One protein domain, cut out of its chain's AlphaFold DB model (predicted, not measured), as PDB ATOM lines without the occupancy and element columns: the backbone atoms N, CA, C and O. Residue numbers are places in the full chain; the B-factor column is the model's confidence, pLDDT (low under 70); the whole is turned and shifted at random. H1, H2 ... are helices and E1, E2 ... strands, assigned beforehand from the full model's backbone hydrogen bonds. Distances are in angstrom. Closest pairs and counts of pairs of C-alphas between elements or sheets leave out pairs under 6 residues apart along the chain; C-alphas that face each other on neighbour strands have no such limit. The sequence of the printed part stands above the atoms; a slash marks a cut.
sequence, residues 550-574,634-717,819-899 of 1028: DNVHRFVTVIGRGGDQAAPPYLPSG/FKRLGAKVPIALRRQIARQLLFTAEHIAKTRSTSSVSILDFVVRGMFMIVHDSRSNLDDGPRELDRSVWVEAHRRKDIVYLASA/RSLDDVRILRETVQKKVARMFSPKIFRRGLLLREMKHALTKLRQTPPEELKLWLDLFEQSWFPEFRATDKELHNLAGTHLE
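AT A GLANCE: This is residues 550 to 574, 634 to 717 and 819 to 899 of the 1028 residues of the protein "Hypothetical protein" of Symbiodinium sp. CCMP2456 (UniProt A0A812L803). One long helix, H3, makes the core and others cross it: H2 and H8, side by side, pack on one side of it, and one end of H6, residues 834 to 838, and a part of the long H9, residues 872 to 879, pack on another, H6 and H9 also being side by side. The last residues of H9, 891 to 899, stick out, and a small hairpin of H4 and H5 lies off to one side, after a stretch that stands free, residues 687 to 696, of which 687 and 688 belong to H3. The printed part has 190 residues with one named strand and nine named helices, in the order E1, H1 to H9, and is mostly helix. It is compact, with a radius of gyration of the C-alphas of 18.8 A and spans of 57 by 45 by 37 A.

HOW THE PARTS SIT: E1, residues 555 to 559, pairs with no named strand. H1, residues 634 to 638, touches no helix. H2, residues 643 to 661, touches H3, residues 668 to 688, about perpendicular at 79 degrees; their closest C-alphas, those of Ala 657 and Leu 672, are 6.1 A apart. H3 is the hub, touching five helices. H4, residues 699 to 708, and H5, residues 711 to 717, form a hairpin, closest at the C-alphas of Ala 705 and Leu 714, 5.7 A. H6, residues 819 to 838, touches H3 with residues 834 to 838 alone, at 85 degrees, about perpendicular; the C-alphas of Arg 677 and Met 838 are closest, 5.4 A. H7, residues 841 to 844, touches H3, closest at the C-alphas of His 684 and Ile 843, 6.3 A. H8, residues 850 to 862, touches H3, closest at the C-alphas of Met 679 and Ala 856, 5.0 A, and touches H2 at a shallow tilt of 18 degrees, the same way, closest at the C-alphas of Thr 656 and Arg 861, 6.7 A. H9, residues 865 to 899, touches H6 at a shallow tilt of 27 degrees, the same way, closest at the C-alphas of Val 835 and Phe 875, 5.9 A. Every O i to N i+4 pair is within hydrogen-bond range in H1, H2, H4, H5, H6 and H8, but 15 of 17 in H3 and 29 of 31 in H9; H7 is too short for such a pair.

IN THESE COORDINATES: E1 begins at C-alpha 555, (285.947, 282.822, 366.113). H2 is 26.4 A long, H3 30.6 A, H6 28.8 A and H9 49.0 A, with a kink of 36 degrees near residue 879. H9 ends at C-alpha 899, (298.493, 306.501, 362.653).

THE WHOLE: Residues 575 to 633 and 718 to 818 are not printed, with gaps of 24.2 A and 49.3 A between C-alphas. Of the links printed whole, none is long. The mean pLDDT of the printed part is 74.2; 66 residues are under 70, among them 561 to 574 and 690 to 717.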
ATOM      1  N   ASP A 550     281.697 284.981 364.392       85.88
ATOM      2  CA  ASP A 550     282.214 286.251 363.895       85.88
ATOM      3  C   ASP A 550     283.012 285.967 362.622       85.88
ATOM      4  O   ASP A 550     284.090 285.373 362.687       85.88
ATOM      5  N   ASN A 551     282.470 286.362 361.467       80.75
ATOM      6  CA  ASN A 551     283.101 286.101 360.174       80.75
ATOM      7  C   ASN A 551     284.416 286.881 359.987       80.75
ATOM      8  O   ASN A 551     285.330 286.402 359.320       80.75
ATOM      9  N   VAL A 552     284.536 288.062 360.603       78.19
ATOM     10  CA  VAL A 552     285.715 288.930 360.468       78.19
ATOM     11  C   VAL A 552     286.884 288.346 361.256       78.19
ATOM     12  O   VAL A 552     287.998 288.230 360.756       78.19
ATOM     13  N   HIS A 553     286.621 287.926 362.491       77.94
ATOM     14  CA  HIS A 553     287.657 287.435 363.401       77.94
ATOM     15  C   HIS A 553     287.780 285.904 363.411       77.94
ATOM     16  O   HIS A 553     288.642 285.353 364.100       77.94
ATOM     17  N   ARG A 554     286.897 285.212 362.682       81.06
ATOM     18  CA  ARG A 554     286.850 283.753 362.513       81.06
ATOM     19  C   ARG A 554     286.828 282.979 363.829       81.06
ATOM     20  O   ARG A 554     287.416 281.902 363.948       81.06
ATOM     21  N   PHE A 555     286.140 283.511 364.840       82.06
ATOM     22  CA  PHE A 555     285.947 282.822 366.113       82.06
ATOM     23  C   PHE A 555     284.496 282.402 366.317       82.06
ATOM     24  O   PHE A 555     283.541 283.095 365.969       82.06
ATOM     25  N   VAL A 556     284.339 281.250 366.962       84.81
ATOM     26  CA  VAL A 556     283.046 280.737 367.402       84.81
ATOM     27  C   VAL A 556     282.842 281.134 368.859       84.81
ATOM     28  O   VAL A 556     283.576 280.679 369.741       84.81
ATOM     29  N   THR A 557     281.825 281.948 369.132       84.88
ATOM     30  CA  THR A 557     281.441 282.314 370.498       84.88
ATOM     31  C   THR A 557     280.193 281.561 370.913       84.88
ATOM     32  O   THR A 557     279.149 281.643 370.277       84.88
ATOM     33  N   VAL A 558     280.282 280.846 372.034       82.75
ATOM     34  CA  VAL A 558     279.115 280.238 372.681       82.75
ATOM     35  C   VAL A 558     278.581 281.228 373.704       82.75
ATOM     36  O   VAL A 558     279.208 281.436 374.750       82.75
ATOM     37  N   ILE A 559     277.435 281.830 373.406       80.75
ATOM     38  CA  ILE A 559     276.775 282.775 374.302       80.75
ATOM     39  C   ILE A 559     275.873 281.982 375.253       80.75
ATOM     40  O   ILE A 559     275.125 281.086 374.860       80.75
ATOM     41  N   GLY A 560     276.058 282.223 376.552       74.12
ATOM     42  CA  GLY A 560     275.433 281.445 377.617       74.12
ATOM     43  C   GLY A 560     274.007 281.850 377.955       74.12
ATOM     44  O   GLY A 560     273.497 282.861 377.494       74.12
ATOM     45  N   ARG A 561     273.399 281.063 378.851       61.66
ATOM     46  CA  ARG A 561     272.072 281.303 379.431       61.66
ATOM     47  C   ARG A 561     272.001 282.662 380.135       61.66
ATOM     48  O   ARG A 561     272.551 282.821 381.227       61.66
ATOM     49  N   GLY A 562     271.278 283.602 379.541       49.06
ATOM     50  CA  GLY A 562     270.854 284.838 380.186       49.06
ATOM     51  C   GLY A 562     269.601 285.367 379.504       49.06
ATOM     52  O   GLY A 562     269.729 286.143 378.571       49.06
ATOM     53  N   GLY A 563     268.412 284.938 379.943       49.50
ATOM     54  CA  GLY A 563     267.143 285.513 379.470       49.50
ATOM     55  C   GLY A 563     267.149 287.048 379.491       49.50
ATOM     56  O   GLY A 563     267.972 287.642 380.189       49.50
ATOM     57  N   ASP A 564     266.281 287.663 378.690       37.12
ATOM     58  CA  ASP A 564     266.033 289.105 378.470       37.12
ATOM     59  C   ASP A 564     267.261 289.995 378.135       37.12
ATOM     60  O   ASP A 564     267.110 291.111 377.652       37.12
ATOM     61  N   GLN A 565     268.493 289.507 378.327       43.88
ATOM     62  CA  GLN A 565     269.764 290.169 378.005       43.88
ATOM     63  C   GLN A 565     270.569 289.431 376.925       43.88
ATOM     64  O   GLN A 565     271.516 289.996 376.387       43.88
ATOM     65  N   ALA A 566     270.221 288.181 376.607       44.59
ATOM     66  CA  ALA A 566     270.854 287.381 375.559       44.59
ATOM     67  C   ALA A 566     269.960 287.257 374.320       44.59
ATOM     68  O   ALA A 566     269.842 286.171 373.752       44.59
ATOM     69  N   ALA A 567     269.360 288.363 373.864       46.28
ATOM     70  CA  ALA A 567     268.983 288.431 372.456       46.28
ATOM     71  C   ALA A 567     270.238 288.095 371.616       46.28
ATOM     72  O   ALA A 567     271.339 288.508 372.008       46.28
ATOM     73  N   PRO A 568     270.134 287.304 370.531       44.00
ATOM     74  CA  PRO A 568     271.253 287.124 369.612       44.00
ATOM     75  C   PRO A 568     271.743 288.520 369.210       44.00
ATOM     76  O   PRO A 568     270.922 289.300 368.725       44.00
ATOM     77  N   PRO A 569     273.006 288.903 369.489       46.25
ATOM     78  CA  PRO A 569     273.473 290.223 369.130       46.25
ATOM     79  C   PRO A 569     273.336 290.341 367.620       46.25
ATOM     80  O   PRO A 569     273.871 289.509 366.885       46.25
ATOM     81  N   TYR A 570     272.622 291.369 367.172       46.66
ATOM     82  CA  TYR A 570     272.832 291.875 365.831       46.66
ATOM     83  C   TYR A 570     274.309 292.265 365.765       46.66
ATOM     84  O   TYR A 570     274.747 293.181 366.462       46.66
ATOM     85  N   LEU A 571     275.098 291.484 365.031       47.91
ATOM     86  CA  LEU A 571     276.454 291.863 364.673       47.91
ATOM     87  C   LEU A 571     276.295 292.857 363.517       47.91
ATOM     88  O   LEU A 571     275.927 292.412 362.424       47.91
ATOM     89  N   PRO A 572     276.484 294.174 363.743       44.88
ATOM     90  CA  PRO A 572     276.442 295.137 362.652       44.88
ATOM     91  C   PRO A 572     277.433 294.709 361.577       44.88
ATOM     92  O   PRO A 572     278.494 294.150 361.880       44.88
ATOM     93  N   SER A 573     277.080 294.930 360.311       44.22
ATOM     94  CA  SER A 573     278.049 294.720 359.239       44.22
ATOM     95  C   SER A 573     279.284 295.594 359.509       44.22
ATOM     96  O   SER A 573     279.161 296.679 360.076       44.22
ATOM     97  N   GLY A 574     280.487 295.134 359.141       42.00
ATOM     98  CA  GLY A 574     281.725 295.894 359.383       42.00
ATOM     99  C   GLY A 574     281.665 297.343 358.866       42.00
ATOM    100  O   GLY A 574     282.263 298.231 359.465       42.00
ATOM    101  N   PHE A 634     284.934 290.123 383.413       34.91
ATOM    102  CA  PHE A 634     284.902 289.090 382.369       34.91
ATOM    103  C   PHE A 634     284.651 287.685 382.939       34.91
ATOM    104  O   PHE A 634     283.945 286.884 382.327       34.91
ATOM    105  N   LYS A 635     285.134 287.388 384.158       41.38
ATOM    106  CA  LYS A 635     284.748 286.166 384.884       41.38
ATOM    107  C   LYS A 635     283.249 286.138 385.192       41.38
ATOM    108  O   LYS A 635     282.656 285.082 385.038       41.38
ATOM    109  N   ARG A 636     282.599 287.254 385.550       42.62
ATOM    110  CA  ARG A 636     281.143 287.268 385.819       42.62
ATOM    111  C   ARG A 636     280.279 287.054 384.566       42.62
ATOM    112  O   ARG A 636     279.252 286.387 384.668       42.62
ATOM    113  N   LEU A 637     280.697 287.554 383.399       37.62
ATOM    114  CA  LEU A 637     279.975 287.369 382.125       37.62
ATOM    115  C   LEU A 637     280.300 286.025 381.444       37.62
ATOM    116  O   LEU A 637     279.411 285.346 380.937       37.62
ATOM    117  N   GLY A 638     281.558 285.578 381.505       37.59
ATOM    118  CA  GLY A 638     282.016 284.321 380.909       37.59
ATOM    119  C   GLY A 638     281.782 283.059 381.753       37.59
ATOM    120  O   GLY A 638     281.865 281.961 381.198       37.59
ATOM    121  N   ALA A 639     281.489 283.171 383.058       36.56
ATOM    122  CA  ALA A 639     281.317 282.019 383.963       36.56
ATOM    123  C   ALA A 639     279.952 281.318 383.879       36.56
ATOM    124  O   ALA A 639     279.770 280.277 384.507       36.56
ATOM    125  N   LYS A 640     278.988 281.832 383.104       51.59
ATOM    126  CA  LYS A 640     277.651 281.214 383.018       51.59
ATOM    127  C   LYS A 640     277.559 280.039 382.039       51.59
ATOM    128  O   LYS A 640     276.571 279.308 382.067       51.59
ATOM    129  N   VAL A 641     278.575 279.809 381.203       53.34
ATOM    130  CA  VAL A 641     278.627 278.632 380.320       53.34
ATOM    131  C   VAL A 641     279.471 277.541 380.982       53.34
ATOM    132  O   VAL A 641     280.671 277.748 381.165       53.34
ATOM    133  N   PRO A 642     278.900 276.367 381.315       62.25
ATOM    134  CA  PRO A 642     279.666 275.276 381.904       62.25
ATOM    135  C   PRO A 642     280.854 274.884 381.015       62.25
ATOM    136  O   PRO A 642     280.686 274.640 379.820       62.25
ATOM    137  N   ILE A 643     282.049 274.748 381.599       68.44
ATOM    138  CA  ILE A 643     283.276 274.315 380.894       68.44
ATOM    139  C   ILE A 643     283.046 273.000 380.129       68.44
ATOM    140  O   ILE A 643     283.539 272.821 379.016       68.44
ATOM    141  N   ALA A 644     282.240 272.096 380.694       64.00
ATOM    142  CA  ALA A 644     281.850 270.842 380.054       64.00
ATOM    143  C   ALA A 644     281.127 271.050 378.711       64.00
ATOM    144  O   ALA A 644     281.388 270.311 377.765       64.00
ATOM    145  N   LEU A 645     280.272 272.076 378.604       65.94
ATOM    146  CA  LEU A 645     279.543 272.388 377.376       65.94
ATOM    147  C   LEU A 645     280.491 272.890 376.285       65.94
ATOM    148  O   LEU A 645     280.442 272.403 375.159       65.94
ATOM    149  N   ARG A 646     281.420 273.790 376.640       67.44
ATOM    150  CA  ARG A 646     282.465 274.267 375.716       67.44
ATOM    151  C   ARG A 646     283.322 273.112 375.199       67.44
ATOM    152  O   ARG A 646     283.543 272.999 373.999       67.44
ATOM    153  N   ARG A 647     283.735 272.202 376.092       74.12
ATOM    154  CA  ARG A 647     284.490 270.991 375.726       74.12
ATOM    155  C   ARG A 647     283.695 270.069 374.802       74.12
ATOM    156  O   ARG A 647     284.271 269.499 373.882       74.12
ATOM    157  N   GLN A 648     282.392 269.904 375.033       71.94
ATOM    158  CA  GLN A 648     281.542 269.076 374.178       71.94
ATOM    159  C   GLN A 648     281.409 269.662 372.768       71.94
ATOM    160  O   GLN A 648     281.529 268.913 371.803       71.94
ATOM    161  N   ILE A 649     281.195 270.976 372.654       70.75
ATOM    162  CA  ILE A 649     281.102 271.676 371.364       70.75
ATOM    163  C   ILE A 649     282.422 271.551 370.601       70.75
ATOM    164  O   ILE A 649     282.423 271.095 369.462       70.75
ATOM    165  N   ALA A 650     283.552 271.840 371.257       72.56
ATOM    166  CA  ALA A 650     284.874 271.708 370.647       72.56
ATOM    167  C   ALA A 650     285.153 270.276 370.160       72.56
ATOM    168  O   ALA A 650     285.647 270.091 369.055       72.56
ATOM    169  N   ARG A 651     284.789 269.251 370.944       77.44
ATOM    170  CA  ARG A 651     284.935 267.844 370.532       77.44
ATOM    171  C   ARG A 651     284.074 267.489 369.325       77.44
ATOM    172  O   ARG A 651     284.537 266.735 368.486       77.44
ATOM    173  N   GLN A 652     282.842 267.991 369.247       74.38
ATOM    174  CA  GLN A 652     281.960 267.740 368.102       74.38
ATOM    175  C   GLN A 652     282.506 268.403 366.834       74.38
ATOM    176  O   GLN A 652     282.592 267.741 365.808       74.38
ATOM    177  N   LEU A 653     282.954 269.660 366.927       77.00
ATOM    178  CA  LEU A 653     283.586 270.366 365.810       77.00
ATOM    179  C   LEU A 653     284.863 269.661 365.342       77.00
ATOM    180  O   LEU A 653     285.010 269.410 364.153       77.00
ATOM    181  N   LEU A 654     285.749 269.284 366.271       77.25
ATOM    182  CA  LEU A 654     286.990 268.569 365.950       77.25
ATOM    183  C   LEU A 654     286.729 267.182 365.368       77.25
ATOM    184  O   LEU A 654     287.389 266.799 364.416       77.25
ATOM    185  N   PHE A 655     285.763 266.438 365.910       79.50
ATOM    186  CA  PHE A 655     285.417 265.114 365.400       79.50
ATOM    187  C   PHE A 655     284.838 265.188 363.983       79.50
ATOM    188  O   PHE A 655     285.199 264.382 363.128       79.50
ATOM    189  N   THR A 656     283.967 266.166 363.715       75.69
ATOM    190  CA  THR A 656     283.473 266.417 362.357       75.69
ATOM    191  C   THR A 656     284.617 266.853 361.447       75.69
ATOM    192  O   THR A 656     284.775 266.273 360.381       75.69
ATOM    193  N   ALA A 657     285.477 267.778 361.878       79.69
ATOM    194  CA  ALA A 657     286.644 268.198 361.105       79.69
ATOM    195  C   ALA A 657     287.599 267.031 360.801       79.69
ATOM    196  O   ALA A 657     288.074 266.924 359.681       79.69
ATOM    197  N   GLU A 658     287.844 266.122 361.749       79.62
ATOM    198  CA  GLU A 658     288.673 264.927 361.547       79.62
ATOM    199  C   GLU A 658     288.024 263.947 360.563       79.62
ATOM    200  O   GLU A 658     288.705 263.366 359.721       79.62
ATOM    201  N   HIS A 659     286.702 263.769 360.639       77.88
ATOM    202  CA  HIS A 659     285.963 262.951 359.681       77.88
ATOM    203  C   HIS A 659     286.083 263.508 358.258       77.88
ATOM    204  O   HIS A 659     286.329 262.748 357.328       77.88
ATOM    205  N   ILE A 660     285.985 264.829 358.116       76.44
ATOM    206  CA  ILE A 660     286.127 265.529 356.840       76.44
ATOM    207  C   ILE A 660     287.582 265.505 356.361       76.44
ATOM    208  O   ILE A 660     287.835 265.221 355.202       76.44
ATOM    209  N   ALA A 661     288.559 265.682 357.247       79.50
ATOM    210  CA  ALA A 661     289.980 265.615 356.901       79.50
ATOM    211  C   ALA A 661     290.411 264.236 356.367       79.50
ATOM    212  O   ALA A 661     291.416 264.130 355.673       79.50
ATOM    213  N   LYS A 662     289.662 263.158 356.643       78.81
ATOM    214  CA  LYS A 662     289.943 261.841 356.043       78.81
ATOM    215  C   LYS A 662     289.694 261.804 354.537       78.81
ATOM    216  O   LYS A 662     290.222 260.911 353.881       78.81
ATOM    217  N   THR A 663     288.923 262.740 353.984       71.25
ATOM    218  CA  THR A 663     288.652 262.782 352.542       71.25
ATOM    219  C   THR A 663     289.778 263.455 351.749       71.25
ATOM    220  O   THR A 663     289.860 263.228 350.540       71.25
ATOM    221  N   ARG A 664     290.675 264.242 352.385       67.31
ATOM    222  CA  ARG A 664     291.776 264.949 351.697       67.31
ATOM    223  C   ARG A 664     292.884 265.462 352.635       67.31
ATOM    224  O   ARG A 664     292.633 265.844 353.771       67.31
ATOM    225  N   SER A 665     294.113 265.579 352.121       54.97
ATOM    226  CA  SER A 665     295.225 266.289 352.771       54.97
ATOM    227  C   SER A 665     295.126 267.808 352.546       54.97
ATOM    228  O   SER A 665     295.818 268.359 351.690       54.97
ATOM    229  N   THR A 666     294.238 268.491 353.261       56.94
ATOM    230  CA  THR A 666     294.105 269.961 353.211       56.94
ATOM    231  C   THR A 666     294.679 270.628 354.462       56.94
ATOM    232  O   THR A 666     294.983 269.972 355.462       56.94
ATOM    233  N   SER A 667     294.884 271.950 354.405       61.88
ATOM    234  CA  SER A 667     295.378 272.718 355.554       61.88
ATOM    235  C   SER A 667     294.354 272.678 356.697       61.88
ATOM    236  O   SER A 667     293.166 272.906 356.496       61.88
ATOM    237  N   SER A 668     294.783 272.416 357.932       60.22
ATOM    238  CA  SER A 668     293.854 272.216 359.060       60.22
ATOM    239  C   SER A 668     293.000 273.445 359.416       60.22
ATOM    240  O   SER A 668     291.997 273.307 360.113       60.22
ATOM    241  N   VAL A 669     293.404 274.646 358.980       61.56
ATOM    242  CA  VAL A 669     292.705 275.909 359.274       61.56
ATOM    243  C   VAL A 669     291.495 276.110 358.352       61.56
ATOM    244  O   VAL A 669     290.448 276.532 358.841       61.56
ATOM    245  N   SER A 670     291.588 275.736 357.067       76.88
ATOM    246  CA  SER A 670     290.454 275.826 356.130       76.88
ATOM    247  C   SER A 670     289.316 274.876 356.520       76.88
ATOM    248  O   SER A 670     288.149 275.238 356.409       76.88
ATOM    249  N   ILE A 671     289.638 273.697 357.068       87.31
ATOM    250  CA  ILE A 671     288.642 272.673 357.433       87.31
ATOM    251  C   ILE A 671     287.738 273.132 358.583       87.31
ATOM    252  O   ILE A 671     286.532 272.886 358.555       87.31
ATOM    253  N   LEU A 672     288.284 273.783 359.615       85.69
ATOM    254  CA  LEU A 672     287.463 274.211 360.753       85.69
ATOM    255  C   LEU A 672     286.521 275.359 360.365       85.69
ATOM    256  O   LEU A 672     285.355 275.332 360.755       85.69
ATOM    257  N   ASP A 673     287.009 276.323 359.579       90.69
ATOM    258  CA  ASP A 673     286.187 277.415 359.038       90.69
ATOM    259  C   ASP A 673     285.089 276.850 358.121       90.69
ATOM    260  O   ASP A 673     283.911 277.151 358.303       90.69
ATOM    261  N   PHE A 674     285.442 275.905 357.243       94.62
ATOM    262  CA  PHE A 674     284.485 275.174 356.414       94.62
ATOM    263  C   PHE A 674     283.385 274.489 357.237       94.62
ATOM    264  O   PHE A 674     282.203 274.658 356.948       94.62
ATOM    265  N   VAL A 675     283.746 273.744 358.291       94.62
ATOM    266  CA  VAL A 675     282.767 273.060 359.157       94.62
ATOM    267  C   VAL A 675     281.814 274.059 359.803       94.62
ATOM    268  O   VAL A 675     280.608 273.813 359.861       94.62
ATOM    269  N   VAL A 676     282.339 275.182 360.295       94.06
ATOM    270  CA  VAL A 676     281.524 276.208 360.946       94.06
ATOM    271  C   VAL A 676     280.591 276.873 359.940       94.06
ATOM    272  O   VAL A 676     279.385 276.906 360.172       94.06
ATOM    273  N   ARG A 677     281.098 277.343 358.800       95.25
ATOM    274  CA  ARG A 677     280.265 278.016 357.797       95.25
ATOM    275  C   ARG A 677     279.261 277.072 357.139       95.25
ATOM    276  O   ARG A 677     278.099 277.438 356.977       95.25
ATOM    277  N   GLY A 678     279.664 275.835 356.860       95.62
ATOM    278  CA  GLY A 678     278.779 274.791 356.348       95.62
ATOM    279  C   GLY A 678     277.644 274.463 357.313       95.62
ATOM    280  O   GLY A 678     276.502 274.300 356.895       95.62
ATOM    281  N   MET A 679     277.920 274.462 358.618       95.69
ATOM    282  CA  MET A 679     276.899 274.283 359.645       95.69
ATOM    283  C   MET A 679     275.873 275.430 359.659       95.69
ATOM    284  O   MET A 679     274.674 275.156 359.700       95.69
ATOM    285  N   PHE A 680     276.312 276.692 359.602       95.44
ATOM    286  CA  PHE A 680     275.400 277.845 359.516       95.44
ATOM    287  C   PHE A 680     274.566 277.821 358.233       95.44
ATOM    288  O   PHE A 680     273.356 278.032 358.289       95.44
ATOM    289  N   MET A 681     275.186 277.480 357.104       95.94
ATOM    290  CA  MET A 681     274.503 277.366 355.819       95.94
ATOM    291  C   MET A 681     273.412 276.283 355.843       95.94
ATOM    292  O   MET A 681     272.280 276.568 355.471       95.94
ATOM    293  N   ILE A 682     273.689 275.086 356.378       94.25
ATOM    294  CA  ILE A 682     272.692 274.000 356.470       94.25
ATOM    295  C   ILE A 682     271.454 274.423 357.276       94.25
ATOM    296  O   ILE A 682     270.327 274.054 356.930       94.25
ATOM    297  N   VAL A 683     271.644 275.169 358.371       93.06
ATOM    298  CA  VAL A 683     270.519 275.671 359.176       93.06
ATOM    299  C   VAL A 683     269.775 276.772 358.433       93.06
ATOM    300  O   VAL A 683     268.548 276.776 358.451       93.06
ATOM    301  N   HIS A 684     270.494 277.675 357.766       92.12
ATOM    302  CA  HIS A 684     269.892 278.740 356.975       92.12
ATOM    303  C   HIS A 684     269.032 278.184 355.834       92.12
ATOM    304  O   HIS A 684     267.870 278.557 355.731       92.12
ATOM    305  N   ASP A 685     269.547 277.237 355.045       90.00
ATOM    306  CA  ASP A 685     268.801 276.585 353.958       90.00
ATOM    307  C   ASP A 685     267.568 275.829 354.479       90.00
ATOM    308  O   ASP A 685     266.519 275.806 353.841       90.00
ATOM    309  N   SER A 686     267.662 275.243 355.680       86.56
ATOM    310  CA  SER A 686     266.512 274.587 356.316       86.56
ATOM    311  C   SER A 686     265.422 275.587 356.735       86.56
ATOM    312  O   SER A 686     264.268 275.189 356.842       86.56
ATOM    313  N   ARG A 687     265.776 276.857 356.990       83.94
ATOM    314  CA  ARG A 687     264.837 277.935 357.351       83.94
ATOM    315  C   ARG A 687     264.273 278.650 356.127       83.94
ATOM    316  O   ARG A 687     263.088 278.940 356.103       83.94
ATOM    317  N   SER A 688     265.086 278.899 355.101       80.00
ATOM    318  CA  SER A 688     264.644 279.602 353.886       80.00
ATOM    319  C   SER A 688     263.604 278.833 353.075       80.00
ATOM    320  O   SER A 688     262.938 279.421 352.241       80.00
ATOM    321  N   ASN A 689     263.474 277.525 353.296       70.44
ATOM    322  CA  ASN A 689     262.413 276.725 352.686       70.44
ATOM    323  C   ASN A 689     261.062 276.855 353.423       70.44
ATOM    324  O   ASN A 689     260.085 276.269 352.970       70.44
ATOM    325  N   LEU A 690     261.025 277.544 354.572       53.28
ATOM    326  CA  LEU A 690     259.831 277.747 355.402       53.28
ATOM    327  C   LEU A 690     259.329 279.201 355.384       53.28
ATOM    328  O   LEU A 690     258.144 279.408 355.603       53.28
ATOM    329  N   ASP A 691     260.200 280.175 355.098       48.97
ATOM    330  CA  ASP A 691     259.863 281.604 355.036       48.97
ATOM    331  C   ASP A 691     259.961 282.137 353.595       48.97
ATOM    332  O   ASP A 691     261.018 282.021 352.965       48.97
ATOM    333  N   ASP A 692     258.908 282.811 353.115       42.12
ATOM    334  CA  ASP A 692     258.917 283.673 351.920       42.12
ATOM    335  C   ASP A 692     259.795 284.917 352.164       42.12
ATOM    336  O   ASP A 692     259.311 286.033 352.323       42.12
ATOM    337  N   GLY A 693     261.113 284.710 352.217       38.53
ATOM    338  CA  GLY A 693     262.136 285.747 352.348       38.53
ATOM    339  C   GLY A 693     262.156 286.456 353.718       38.53
ATOM    340  O   GLY A 693     261.131 286.908 354.215       38.53
ATOM    341  N   PRO A 694     263.328 286.639 354.355       41.50
ATOM    342  CA  PRO A 694     263.402 287.490 355.537       41.50
ATOM    343  C   PRO A 694     263.083 288.934 355.131       41.50
ATOM    344  O   PRO A 694     263.891 289.576 354.453       41.50
ATOM    345  N   ARG A 695     261.912 289.442 355.538       51.25
ATOM    346  CA  ARG A 695     261.615 290.878 355.495       51.25
ATOM    347  C   ARG A 695     262.618 291.584 356.403       51.25
ATOM    348  O   ARG A 695     262.919 291.131 357.507       51.25
ATOM    349  N   GLU A 696     263.228 292.640 355.889       47.34
ATOM    350  CA  GLU A 696     264.235 293.400 356.616       47.34
ATOM    351  C   GLU A 696     263.512 294.186 357.721       47.34
ATOM    352  O   GLU A 696     262.871 295.191 357.437       47.34
ATOM    353  N   LEU A 697     263.533 293.685 358.966       49.81
ATOM    354  CA  LEU A 697     262.966 294.412 360.106       49.81
ATOM    355  C   LEU A 697     263.611 295.795 360.198       49.81
ATOM    356  O   LEU A 697     264.838 295.895 360.317       49.81
ATOM    357  N   ASP A 698     262.780 296.836 360.230       53.56
ATOM    358  CA  ASP A 698     263.249 298.204 360.393       53.56
ATOM    359  C   ASP A 698     264.084 298.351 361.682       53.56
ATOM    360  O   ASP A 698     263.787 297.795 362.749       53.56
ATOM    361  N   ARG A 699     265.171 299.118 361.582       47.47
ATOM    362  CA  ARG A 699     266.140 299.364 362.660       47.47
ATOM    363  C   ARG A 699     265.455 299.934 363.902       47.47
ATOM    364  O   ARG A 699     265.887 299.652 365.021       47.47
ATOM    365  N   SER A 700     264.392 300.713 363.709       58.19
ATOM    366  CA  SER A 700     263.579 301.303 364.775       58.19
ATOM    367  C   SER A 700     262.938 300.234 365.675       58.19
ATOM    368  O   SER A 700     263.034 300.323 366.901       58.19
ATOM    369  N   VAL A 701     262.399 299.167 365.083       57.66
ATOM    370  CA  VAL A 701     261.764 298.039 365.778       57.66
ATOM    371  C   VAL A 701     262.788 297.263 366.600       57.66
ATOM    372  O   VAL A 701     262.535 296.911 367.754       57.66
ATOM    373  N   TRP A 702     263.981 297.051 366.042       56.69
ATOM    374  CA  TRP A 702     265.089 296.405 366.749       56.69
ATOM    375  C   TRP A 702     265.589 297.226 367.938       56.69
ATOM    376  O   TRP A 702     265.784 296.677 369.027       56.69
ATOM    377  N   VAL A 703     265.787 298.534 367.749       54.81
ATOM    378  CA  VAL A 703     266.207 299.439 368.828       54.81
ATOM    379  C   VAL A 703     265.152 299.482 369.930       54.81
ATOM    380  O   VAL A 703     265.504 299.406 371.108       54.81
ATOM    381  N   GLU A 704     263.869 299.517 369.577       54.88
ATOM    382  CA  GLU A 704     262.773 299.563 370.544       54.88
ATOM    383  C   GLU A 704     262.599 298.229 371.293       54.88
ATOM    384  O   GLU A 704     262.440 298.225 372.516       54.88
ATOM    385  N   ALA A 705     262.745 297.085 370.620       51.53
ATOM    386  CA  ALA A 705     262.745 295.773 371.271       51.53
ATOM    387  C   ALA A 705     263.921 295.611 372.248       51.53
ATOM    388  O   ALA A 705     263.761 295.102 373.363       51.53
ATOM    389  N   HIS A 706     265.104 296.094 371.854       47.78
ATOM    390  CA  HIS A 706     266.296 296.085 372.697       47.78
ATOM    391  C   HIS A 706     266.142 297.018 373.905       47.78
ATOM    392  O   HIS A 706     266.500 296.652 375.026       47.78
ATOM    393  N   ARG A 707     265.535 298.195 373.702       54.16
ATOM    394  CA  ARG A 707     265.202 299.151 374.764       54.16
ATOM    395  C   ARG A 707     264.206 298.564 375.767       54.16
ATOM    396  O   ARG A 707     264.392 298.732 376.972       54.16
ATOM    397  N   ARG A 708     263.187 297.847 375.284       49.06
ATOM    398  CA  ARG A 708     262.141 297.209 376.105       49.06
ATOM    399  C   ARG A 708     262.583 295.913 376.782       49.06
ATOM    400  O   ARG A 708     261.916 295.473 377.713       49.06
ATOM    401  N   LYS A 709     263.703 295.317 376.350       47.84
ATOM    402  CA  LYS A 709     264.133 293.957 376.738       47.84
ATOM    403  C   LYS A 709     263.042 292.910 376.483       47.84
ATOM    404  O   LYS A 709     262.919 291.944 377.230       47.84
ATOM    405  N   ASP A 710     262.252 293.114 375.434       46.44
ATOM    406  CA  ASP A 710     261.081 292.298 375.132       46.44
ATOM    407  C   ASP A 710     261.250 291.603 373.778       46.44
ATOM    408  O   ASP A 710     261.085 292.192 372.712       46.44
ATOM    409  N   ILE A 711     261.606 290.318 373.826       45.31
ATOM    410  CA  ILE A 711     261.760 289.463 372.638       45.31
ATOM    411  C   ILE A 711     260.402 289.197 371.970       45.31
ATOM    412  O   ILE A 711     260.350 288.937 370.769       45.31
ATOM    413  N   VAL A 712     259.300 289.277 372.724       42.53
ATOM    414  CA  VAL A 712     257.948 289.085 372.184       42.53
ATOM    415  C   VAL A 712     257.568 290.265 371.295       42.53
ATOM    416  O   VAL A 712     256.962 290.043 370.252       42.53
ATOM    417  N   TYR A 713     258.011 291.481 371.639       48.44
ATOM    418  CA  TYR A 713     257.814 292.679 370.816       48.44
ATOM    419  C   TYR A 713     258.433 292.533 369.415       48.44
ATOM    420  O   TYR A 713     257.781 292.838 368.421       48.44
ATOM    421  N   LEU A 714     259.647 291.973 369.337       49.00
ATOM    422  CA  LEU A 714     260.350 291.657 368.085       49.00
ATOM    423  C   LEU A 714     259.563 290.676 367.200       49.00
ATOM    424  O   LEU A 714     259.451 290.888 365.999       49.00
ATOM    425  N   ALA A 715     258.982 289.635 367.801       43.84
ATOM    426  CA  ALA A 715     258.185 288.639 367.082       43.84
ATOM    427  C   ALA A 715     256.793 289.157 366.673       43.84
ATOM    428  O   ALA A 715     256.244 288.706 365.673       43.84
ATOM    429  N   SER A 716     256.210 290.088 367.436       45.53
ATOM    430  CA  SER A 716     254.906 290.688 367.122       45.53
ATOM    431  C   SER A 716     254.982 291.825 366.102       45.53
ATOM    432  O   SER A 716     254.026 292.037 365.366       45.53
ATOM    433  N   ALA A 717     256.098 292.558 366.048       49.59
ATOM    434  CA  ALA A 717     256.284 293.654 365.099       49.59
ATOM    435  C   ALA A 717     256.430 293.149 363.654       49.59
ATOM    436  O   ALA A 717     255.873 293.757 362.748       49.59
ATOM    437  N   ARG A 819     274.284 261.357 330.556       69.44
ATOM    438  CA  ARG A 819     273.484 261.604 331.776       69.44
ATOM    439  C   ARG A 819     274.363 261.758 333.021       69.44
ATOM    440  O   ARG A 819     274.166 262.689 333.787       69.44
ATOM    441  N   SER A 820     275.408 260.936 333.161       78.00
ATOM    442  CA  SER A 820     276.352 261.064 334.283       78.00
ATOM    443  C   SER A 820     277.158 262.372 334.272       78.00
ATOM    444  O   SER A 820     277.529 262.871 335.330       78.00
ATOM    445  N   LEU A 821     277.432 262.949 333.093       80.25
ATOM    446  CA  LEU A 821     278.135 264.230 332.975       80.25
ATOM    447  C   LEU A 821     277.217 265.408 333.313       80.25
ATOM    448  O   LEU A 821     277.655 266.333 334.002       80.25
ATOM    449  N   ASP A 822     275.957 265.352 332.881       86.69
ATOM    450  CA  ASP A 822     274.951 266.354 333.235       86.69
ATOM    451  C   ASP A 822     274.643 266.324 334.737       86.69
ATOM    452  O   ASP A 822     274.632 267.377 335.377       86.69
ATOM    453  N   ASP A 823     274.533 265.138 335.341       86.62
ATOM    454  CA  ASP A 823     274.343 264.982 336.788       86.62
ATOM    455  C   ASP A 823     275.514 265.582 337.586       86.62
ATOM    456  O   ASP A 823     275.311 266.307 338.565       86.62
ATOM    457  N   VAL A 824     276.758 265.353 337.146       88.31
ATOM    458  CA  VAL A 824     277.955 265.940 337.776       88.31
ATOM    459  C   VAL A 824     277.973 267.462 337.627       88.31
ATOM    460  O   VAL A 824     278.364 268.170 338.563       88.31
ATOM    461  N   ARG A 825     277.541 267.990 336.478       92.19
ATOM    462  CA  ARG A 825     277.446 269.434 336.247       92.19
ATOM    463  C   ARG A 825     276.384 270.071 337.143       92.19
ATOM    464  O   ARG A 825     276.694 271.043 337.832       92.19
ATOM    465  N   ILE A 826     275.182 269.500 337.194       93.44
ATOM    466  CA  ILE A 826     274.073 269.971 338.037       93.44
ATOM    467  C   ILE A 826     274.470 269.917 339.516       93.44
ATOM    468  O   ILE A 826     274.244 270.878 340.262       93.44
ATOM    469  N   LEU A 827     275.121 268.829 339.945       91.88
ATOM    470  CA  LEU A 827     275.655 268.706 341.296       91.88
ATOM    471  C   LEU A 827     276.663 269.821 341.578       91.88
ATOM    472  O   LEU A 827     276.539 270.514 342.586       91.88
ATOM    473  N   ARG A 828     277.626 270.055 340.681       94.44
ATOM    474  CA  ARG A 828     278.634 271.108 340.847       94.44
ATOM    475  C   ARG A 828     278.024 272.498 340.941       94.44
ATOM    476  O   ARG A 828     278.413 273.245 341.832       94.44
ATOM    477  N   GLU A 829     277.065 272.833 340.086       95.19
ATOM    478  CA  GLU A 829     276.369 274.125 340.125       95.19
ATOM    479  C   GLU A 829     275.578 274.297 341.432       95.19
ATOM    480  O   GLU A 829     275.610 275.359 342.064       95.19
ATOM    481  N   THR A 830     274.923 273.233 341.899       94.12
ATOM    482  CA  THR A 830     274.192 273.224 343.175       94.12
ATOM    483  C   THR A 830     275.135 273.419 344.362       94.12
ATOM    484  O   THR A 830     274.887 274.251 345.241       94.12
ATOM    485  N   VAL A 831     276.251 272.692 344.377       94.81
ATOM    486  CA  VAL A 831     277.292 272.802 345.401       94.81
ATOM    487  C   VAL A 831     277.943 274.182 345.378       94.81
ATOM    488  O   VAL A 831     278.145 274.777 346.433       94.81
ATOM    489  N   GLN A 832     278.203 274.739 344.197       95.88
ATOM    490  CA  GLN A 832     278.766 276.077 344.040       95.88
ATOM    491  C   GLN A 832     277.854 277.144 344.647       95.88
ATOM    492  O   GLN A 832     278.336 278.010 345.375       95.88
ATOM    493  N   LYS A 833     276.534 277.050 344.432       95.00
ATOM    494  CA  LYS A 833     275.554 277.945 345.072       95.00
ATOM    495  C   LYS A 833     275.573 277.812 346.598       95.00
ATOM    496  O   LYS A 833     275.593 278.829 347.292       95.00
ATOM    497  N   LYS A 834     275.614 276.584 347.133       95.06
ATOM    498  CA  LYS A 834     275.706 276.335 348.588       95.06
ATOM    499  C   LYS A 834     276.994 276.908 349.188       95.06
ATOM    500  O   LYS A 834     276.950 277.573 350.219       95.06
ATOM    501  N   VAL A 835     278.132 276.689 348.532       95.81
ATOM    502  CA  VAL A 835     279.440 277.198 348.967       95.81
ATOM    503  C   VAL A 835     279.492 278.722 348.881       95.81
ATOM    504  O   VAL A 835     279.922 279.353 349.836       95.81
ATOM    505  N   ALA A 836     278.976 279.338 347.815       95.12
ATOM    506  CA  ALA A 836     278.901 280.796 347.706       95.12
ATOM    507  C   ALA A 836     278.099 281.422 348.864       95.12
ATOM    508  O   ALA A 836     278.502 282.441 349.423       95.12
ATOM    509  N   ARG A 837     277.011 280.771 349.307       94.94
ATOM    510  CA  ARG A 837     276.241 281.203 350.488       94.94
ATOM    511  C   ARG A 837     277.048 281.151 351.789       94.94
ATOM    512  O   ARG A 837     276.784 281.967 352.667       94.94
ATOM    513  N   MET A 838     278.046 280.268 351.914       95.62
ATOM    514  CA  MET A 838     278.937 280.218 353.088       95.62
ATOM    515  C   MET A 838     279.767 281.497 353.272       95.62
ATOM    516  O   MET A 838     280.253 281.767 354.367       95.62
ATOM    517  N   PHE A 839     279.930 282.288 352.213       94.75
ATOM    518  CA  PHE A 839     280.651 283.560 352.236       94.75
ATOM    519  C   PHE A 839     279.726 284.768 352.436       94.75
ATOM    520  O   PHE A 839     280.194 285.896 352.549       94.75
ATOM    521  N   SER A 840     278.410 284.553 352.529       93.38
ATOM    522  CA  SER A 840     277.453 285.628 352.786       93.38
ATOM    523  C   SER A 840     277.448 286.017 354.270       93.38
ATOM    524  O   SER A 840     277.142 285.180 355.116       93.38
ATOM    525  N   PRO A 841     277.659 287.291 354.641       88.69
ATOM    526  CA  PRO A 841     277.533 287.725 356.034       88.69
ATOM    527  C   PRO A 841     276.132 287.479 356.613       88.69
ATOM    528  O   PRO A 841     275.975 287.299 357.821       88.69
ATOM    529  N   LYS A 842     275.102 287.437 355.749       89.38
ATOM    530  CA  LYS A 842     273.696 287.277 356.148       89.38
ATOM    531  C   LYS A 842     273.453 285.974 356.910       89.38
ATOM    532  O   LYS A 842     272.676 285.983 357.862       89.38
ATOM    533  N   ILE A 843     274.153 284.888 356.565       92.12
ATOM    534  CA  ILE A 843     273.948 283.589 357.224       92.12
ATOM    535  C   ILE A 843     274.445 283.571 358.676       92.12
ATOM    536  O   ILE A 843     273.976 282.753 359.461       92.12
ATOM    537  N   PHE A 844     275.345 284.485 359.057       90.69
ATOM    538  CA  PHE A 844     275.941 284.547 360.399       90.69
ATOM    539  C   PHE A 844     275.266 285.555 361.330       90.69
ATOM    540  O   PHE A 844     275.479 285.498 362.541       90.69
ATOM    541  N   ARG A 845     274.424 286.453 360.792       85.88
ATOM    542  CA  ARG A 845     273.716 287.480 361.581       85.88
ATOM    543  C   ARG A 845     272.851 286.867 362.683       85.88
ATOM    544  O   ARG A 845     272.733 287.432 363.766       85.88
ATOM    545  N   ARG A 846     272.267 285.694 362.423       84.31
ATOM    546  CA  ARG A 846     271.488 284.934 363.402       84.31
ATOM    547  C   ARG A 846     272.355 283.809 363.958       84.31
ATOM    548  O   ARG A 846     272.706 282.880 363.237       84.31
ATOM    549  N   GLY A 847     272.676 283.876 365.249       87.88
ATOM    550  CA  GLY A 847     273.342 282.770 365.940       87.88
ATOM    551  C   GLY A 847     272.561 281.452 365.803       87.88
ATOM    552  O   GLY A 847     271.339 281.447 365.648       87.88
ATOM    553  N   LEU A 848     273.268 280.327 365.873       89.62
ATOM    554  CA  LEU A 848     272.677 278.988 365.853       89.62
ATOM    555  C   LEU A 848     272.354 278.518 367.259       89.62
ATOM    556  O   LEU A 848     273.238 278.490 368.114       89.62
ATOM    557  N   LEU A 849     271.141 278.037 367.500       87.50
ATOM    558  CA  LEU A 849     270.853 277.333 368.748       87.50
ATOM    559  C   LEU A 849     271.742 276.088 368.849       87.50
ATOM    560  O   LEU A 849     272.074 275.446 367.849       87.50
ATOM    561  N   LEU A 850     272.121 275.692 370.064       83.94
ATOM    562  CA  LEU A 850     272.992 274.533 370.253       83.94
ATOM    563  C   LEU A 850     272.408 273.239 369.654       83.94
ATOM    564  O   LEU A 850     273.158 272.392 369.155       83.94
ATOM    565  N   ARG A 851     271.084 273.053 369.707       80.94
ATOM    566  CA  ARG A 851     270.407 271.938 369.027       80.94
ATOM    567  C   ARG A 851     270.576 271.983 367.503       80.94
ATOM    568  O   ARG A 851     270.859 270.949 366.903       80.94
ATOM    569  N   GLU A 852     270.479 273.166 366.899       88.31
ATOM    570  CA  GLU A 852     270.615 273.376 365.452       88.31
ATOM    571  C   GLU A 852     272.053 273.125 365.012       88.31
ATOM    572  O   GLU A 852     272.282 272.429 364.029       88.31
ATOM    573  N   MET A 853     273.021 273.583 365.812       91.31
ATOM    574  CA  MET A 853     274.442 273.286 365.647       91.31
ATOM    575  C   MET A 853     274.684 271.768 365.561       91.31
ATOM    576  O   MET A 853     275.330 271.282 364.637       91.31
ATOM    577  N   LYS A 854     274.135 270.986 366.503       84.81
ATOM    578  CA  LYS A 854     274.275 269.517 366.503       84.81
ATOM    579  C   LYS A 854     273.610 268.866 365.293       84.81
ATOM    580  O   LYS A 854     274.172 267.928 364.728       84.81
ATOM    581  N   HIS A 855     272.424 269.342 364.923       86.56
ATOM    582  CA  HIS A 855     271.693 268.854 363.757       86.56
ATOM    583  C   HIS A 855     272.477 269.098 362.472       86.56
ATOM    584  O   HIS A 855     272.724 268.167 361.712       86.56
ATOM    585  N   ALA A 856     272.967 270.319 362.276       91.56
ATOM    586  CA  ALA A 856     273.741 270.687 361.104       91.56
ATOM    587  C   ALA A 856     275.095 269.969 361.034       91.56
ATOM    588  O   ALA A 856     275.465 269.503 359.963       91.56
ATOM    589  N   LEU A 857     275.786 269.756 362.161       90.12
ATOM    590  CA  LEU A 857     276.985 268.906 362.191       90.12
ATOM    591  C   LEU A 857     276.680 267.441 361.851       90.12
ATOM    592  O   LEU A 857     277.523 266.761 361.275       90.12
ATOM    593  N   THR A 858     275.495 266.942 362.211       84.12
ATOM    594  CA  THR A 858     275.070 265.580 361.859       84.12
ATOM    595  C   THR A 858     274.753 265.485 360.371       84.12
ATOM    596  O   THR A 858     275.264 264.583 359.716       84.12
ATOM    597  N   LYS A 859     274.008 266.454 359.823       90.62
ATOM    598  CA  LYS A 859     273.738 266.560 358.382       90.62
ATOM    599  C   LYS A 859     275.028 266.666 357.568       90.62
ATOM    600  O   LYS A 859     275.195 265.905 356.628       90.62
ATOM    601  N   LEU A 860     275.972 267.517 357.979       92.31
ATOM    602  CA  LEU A 860     277.267 267.668 357.302       92.31
ATOM    603  C   LEU A 860     278.081 266.361 357.292       92.31
ATOM    604  O   LEU A 860     278.835 266.107 356.363       92.31
ATOM    605  N   ARG A 861     277.921 265.510 358.318       88.25
ATOM    606  CA  ARG A 861     278.533 264.169 358.372       88.25
ATOM    607  C   ARG A 861     277.801 263.120 357.537       88.25
ATOM    608  O   ARG A 861     278.387 262.085 357.247       88.25
ATOM    609  N   GLN A 862     276.523 263.337 357.251       89.19
ATOM    610  CA  GLN A 862     275.705 262.461 356.412       89.19
ATOM    611  C   GLN A 862     275.821 262.825 354.928       89.19
ATOM    612  O   GLN A 862     275.456 262.010 354.089       89.19
ATOM    613  N   THR A 863     276.331 264.017 354.601       90.50
ATOM    614  CA  THR A 863     276.609 264.426 353.222       90.50
ATOM    615  C   THR A 863     277.539 263.410 352.547       90.50
ATOM    616  O   THR A 863     278.569 263.062 353.139       90.50
ATOM    617  N   PRO A 864     277.211 262.935 351.327       92.62
ATOM    618  CA  PRO A 864     278.045 261.987 350.599       92.62
ATOM    619  C   PRO A 864     279.502 262.464 350.512       92.62
ATOM    620  O   PRO A 864     279.734 263.648 350.252       92.62
ATOM    621  N   PRO A 865     280.502 261.579 350.693       87.94
ATOM    622  CA  PRO A 865     281.910 261.979 350.693       87.94
ATOM    623  C   PRO A 865     282.355 262.702 349.414       87.94
ATOM    624  O   PRO A 865     283.196 263.596 349.483       87.94
ATOM    625  N   GLU A 866     281.790 262.334 348.261       88.25
ATOM    626  CA  GLU A 866     282.081 262.949 346.959       88.25
ATOM    627  C   GLU A 866     281.527 264.374 346.858       88.25
ATOM    628  O   GLU A 866     282.255 265.292 346.481       88.25
ATOM    629  N   GLU A 867     280.274 264.582 347.283       92.44
ATOM    630  CA  GLU A 867     279.678 265.917 347.377       92.44
ATOM    631  C   GLU A 867     280.477 266.774 348.368       92.44
ATOM    632  O   GLU A 867     280.850 267.902 348.056       92.44
ATOM    633  N   LEU A 868     280.822 266.230 349.537       92.25
ATOM    634  CA  LEU A 868     281.567 266.955 350.565       92.25
ATOM    635  C   LEU A 868     282.980 267.344 350.110       92.25
ATOM    636  O   LEU A 868     283.464 268.424 350.444       92.25
ATOM    637  N   LYS A 869     283.632 266.487 349.316       90.38
ATOM    638  CA  LYS A 869     284.907 266.804 348.665       90.38
ATOM    639  C   LYS A 869     284.749 267.973 347.693       90.38
ATOM    640  O   LYS A 869     285.541 268.907 347.747       90.38
ATOM    641  N   LEU A 870     283.698 267.970 346.874       92.56
ATOM    642  CA  LEU A 870     283.413 269.075 345.958       92.56
ATOM    643  C   LEU A 870     283.105 270.383 346.703       92.56
ATOM    644  O   LEU A 870     283.567 271.446 346.290       92.56
ATOM    645  N   TRP A 871     282.380 270.314 347.827       94.88
ATOM    646  CA  TRP A 871     282.146 271.471 348.698       94.88
ATOM    647  C   TRP A 871     283.465 272.062 349.198       94.88
ATOM    648  O   TRP A 871     283.649 273.273 349.124       94.88
ATOM    649  N   LEU A 872     284.382 271.220 349.689       93.75
ATOM    650  CA  LEU A 872     285.698 271.652 350.162       93.75
ATOM    651  C   LEU A 872     286.528 272.282 349.045       93.75
ATOM    652  O   LEU A 872     287.116 273.336 349.260       93.75
ATOM    653  N   ASP A 873     286.560 271.666 347.863       91.69
ATOM    654  CA  ASP A 873     287.359 272.153 346.738       91.69
ATOM    655  C   ASP A 873     286.893 273.548 346.289       91.69
ATOM    656  O   ASP A 873     287.710 274.457 346.124       91.69
ATOM    657  N   LEU A 874     285.577 273.751 346.151       94.56
ATOM    658  CA  LEU A 874     285.015 275.067 345.822       94.56
ATOM    659  C   LEU A 874     285.158 276.067 346.977       94.56
ATOM    660  O   LEU A 874     285.345 277.265 346.744       94.56
ATOM    661  N   PHE A 875     285.074 275.589 348.223       95.44
ATOM    662  CA  PHE A 875     285.259 276.428 349.400       95.44
ATOM    663  C   PHE A 875     286.682 276.964 349.454       95.44
ATOM    664  O   PHE A 875     286.850 278.166 349.576       95.44
ATOM    665  N   GLU A 876     287.703 276.122 349.291       92.31
ATOM    666  CA  GLU A 876     289.108 276.545 349.295       92.31
ATOM    667  C   GLU A 876     289.416 277.551 348.181       92.31
ATOM    668  O   GLU A 876     290.107 278.543 348.431       92.31
ATOM    669  N   GLN A 877     288.849 277.343 346.985       93.19
ATOM    670  CA  GLN A 877     288.974 278.279 345.862       93.19
ATOM    671  C   GLN A 877     288.437 279.676 346.207       93.19
ATOM    672  O   GLN A 877     289.058 280.676 345.857       93.19
ATOM    673  N   SER A 878     287.310 279.746 346.918       92.88
ATOM    674  CA  SER A 878     286.657 281.009 347.298       92.88
ATOM    675  C   SER A 878     287.222 281.612 348.593       92.88
ATOM    676  O   SER A 878     287.249 282.828 348.771       92.88
ATOM    677  N   TRP A 879     287.712 280.761 349.493       93.25
ATOM    678  CA  TRP A 879     288.191 281.122 350.823       93.25
ATOM    679  C   TRP A 879     289.519 281.864 350.787       93.25
ATOM    680  O   TRP A 879     289.727 282.791 351.568       93.25
ATOM    681  N   PHE A 880     290.430 281.474 349.895       89.88
ATOM    682  CA  PHE A 880     291.760 282.075 349.841       89.88
ATOM    683  C   PHE A 880     291.739 283.563 349.421       89.88
ATOM    684  O   PHE A 880     292.392 284.368 350.094       89.88
ATOM    685  N   PRO A 881     290.966 283.977 348.394       91.88
ATOM    686  CA  PRO A 881     290.762 285.393 348.082       91.88
ATOM    687  C   PRO A 881     290.107 286.185 349.219       91.88
ATOM    688  O   PRO A 881     290.607 287.255 349.565       91.88
ATOM    689  N   GLU A 882     289.037 285.660 349.832       90.50
ATOM    690  CA  GLU A 882     288.362 286.319 350.964       90.50
ATOM    691  C   GLU A 882     289.327 286.481 352.145       90.50
ATOM    692  O   GLU A 882     289.432 287.563 352.706       90.50
ATOM    693  N   PHE A 883     290.099 285.441 352.479       87.38
ATOM    694  CA  PHE A 883     291.090 285.504 353.551       87.38
ATOM    695  C   PHE A 883     292.116 286.610 353.325       87.38
ATOM    696  O   PHE A 883     292.364 287.389 354.239       87.38
ATOM    697  N   ARG A 884     292.673 286.721 352.113       88.44
ATOM    698  CA  ARG A 884     293.606 287.806 351.777       88.44
ATOM    699  C   ARG A 884     292.946 289.182 351.857       88.44
ATOM    700  O   ARG A 884     293.595 290.132 352.286       88.44
ATOM    701  N   ALA A 885     291.684 289.300 351.447       88.12
ATOM    702  CA  ALA A 885     290.940 290.552 351.536       88.12
ATOM    703  C   ALA A 885     290.708 290.965 352.998       88.12
ATOM    704  O   ALA A 885     291.030 292.093 353.362       88.12
ATOM    705  N   THR A 886     290.240 290.041 353.844       83.69
ATOM    706  CA  THR A 886     290.032 290.283 355.279       83.69
ATOM    707  C   THR A 886     291.345 290.575 356.000       83.69
ATOM    708  O   THR A 886     291.392 291.472 356.830       83.69
ATOM    709  N   ASP A 887     292.426 289.861 355.682       82.62
ATOM    710  CA  ASP A 887     293.745 290.102 356.277       82.62
ATOM    711  C   ASP A 887     294.277 291.497 355.915       82.62
ATOM    712  O   ASP A 887     294.736 292.238 356.782       82.62
ATOM    713  N   LYS A 888     294.111 291.915 354.652       87.19
ATOM    714  CA  LYS A 888     294.433 293.276 354.200       87.19
ATOM    715  C   LYS A 888     293.579 294.331 354.906       87.19
ATOM    716  O   LYS A 888     294.104 295.363 355.309       87.19
ATOM    717  N   GLU A 889     292.282 294.086 355.065       82.88
ATOM    718  CA  GLU A 889     291.372 294.987 355.778       82.88
ATOM    719  C   GLU A 889     291.753 295.110 357.258       82.88
ATOM    720  O   GLU A 889     291.886 296.219 357.765       82.88
ATOM    721  N   LEU A 890     292.036 293.993 357.932       78.44
ATOM    722  CA  LEU A 890     292.527 293.980 359.311       78.44
ATOM    723  C   LEU A 890     293.869 294.709 359.445       78.44
ATOM    724  O   LEU A 890     294.062 295.448 360.410       78.44
ATOM    725  N   HIS A 891     294.774 294.554 358.477       79.56
ATOM    726  CA  HIS A 891     296.028 295.301 358.428       79.56
ATOM    727  C   HIS A 891     295.807 296.805 358.233       79.56
ATOM    728  O   HIS A 891     296.443 297.597 358.926       79.56
ATOM    729  N   ASN A 892     294.882 297.208 357.361       82.12
ATOM    730  CA  ASN A 892     294.522 298.614 357.162       82.12
ATOM    731  C   ASN A 892     293.872 299.214 358.419       82.12
ATOM    732  O   ASN A 892     294.195 300.333 358.813       82.12
ATOM    733  N   LEU A 893     292.997 298.462 359.091       74.81
ATOM    734  CA  LEU A 893     292.376 298.861 360.357       74.81
ATOM    735  C   LEU A 893     293.410 298.974 361.485       74.81
ATOM    736  O   LEU A 893     293.356 299.894 362.298       74.81
ATOM    737  N   ALA A 894     294.386 298.066 361.529       74.56
ATOM    738  CA  ALA A 894     295.487 298.143 362.481       74.56
ATOM    739  C   ALA A 894     296.425 299.327 362.181       74.56
ATOM    740  O   ALA A 894     296.863 300.000 363.112       74.56
ATOM    741  N   GLY A 895     296.704 299.599 360.900       75.12
ATOM    742  CA  GLY A 895     297.548 300.705 360.438       75.12
ATOM    743  C   GLY A 895     296.940 302.080 360.708       75.12
ATOM    744  O   GLY A 895     297.591 302.925 361.314       75.12
ATOM    745  N   THR A 896     295.661 302.271 360.382       66.94
ATOM    746  CA  THR A 896     294.920 303.515 360.672       66.94
ATOM    747  C   THR A 896     294.787 303.777 362.174       66.94
ATOM    748  O   THR A 896     294.854 304.920 362.623       66.94
ATOM    749  N   HIS A 897     294.678 302.724 362.994       57.97
ATOM    750  CA  HIS A 897     294.746 302.872 364.448       57.97
ATOM    751  C   HIS A 897     296.142 303.199 364.976       57.97
ATOM    752  O   HIS A 897     296.239 303.870 366.005       57.97
ATOM    753  N   LEU A 898     297.204 302.753 364.300       53.00
ATOM    754  CA  LEU A 898     298.571 303.163 364.611       53.00
ATOM    755  C   LEU A 898     298.768 304.651 364.298       53.00
ATOM    756  O   LEU A 898     299.209 305.380 365.183       53.00
ATOM    757  N   GLU A 899     298.361 305.107 363.112       52.12
ATOM    758  CA  GLU A 899     298.493 306.501 362.653       52.12
ATOM    759  C   GLU A 899     297.684 307.489 363.508       52.12
ATOM    760  O   GLU A 899     298.174 308.559 363.864       52.12
TER     761      GLU A 899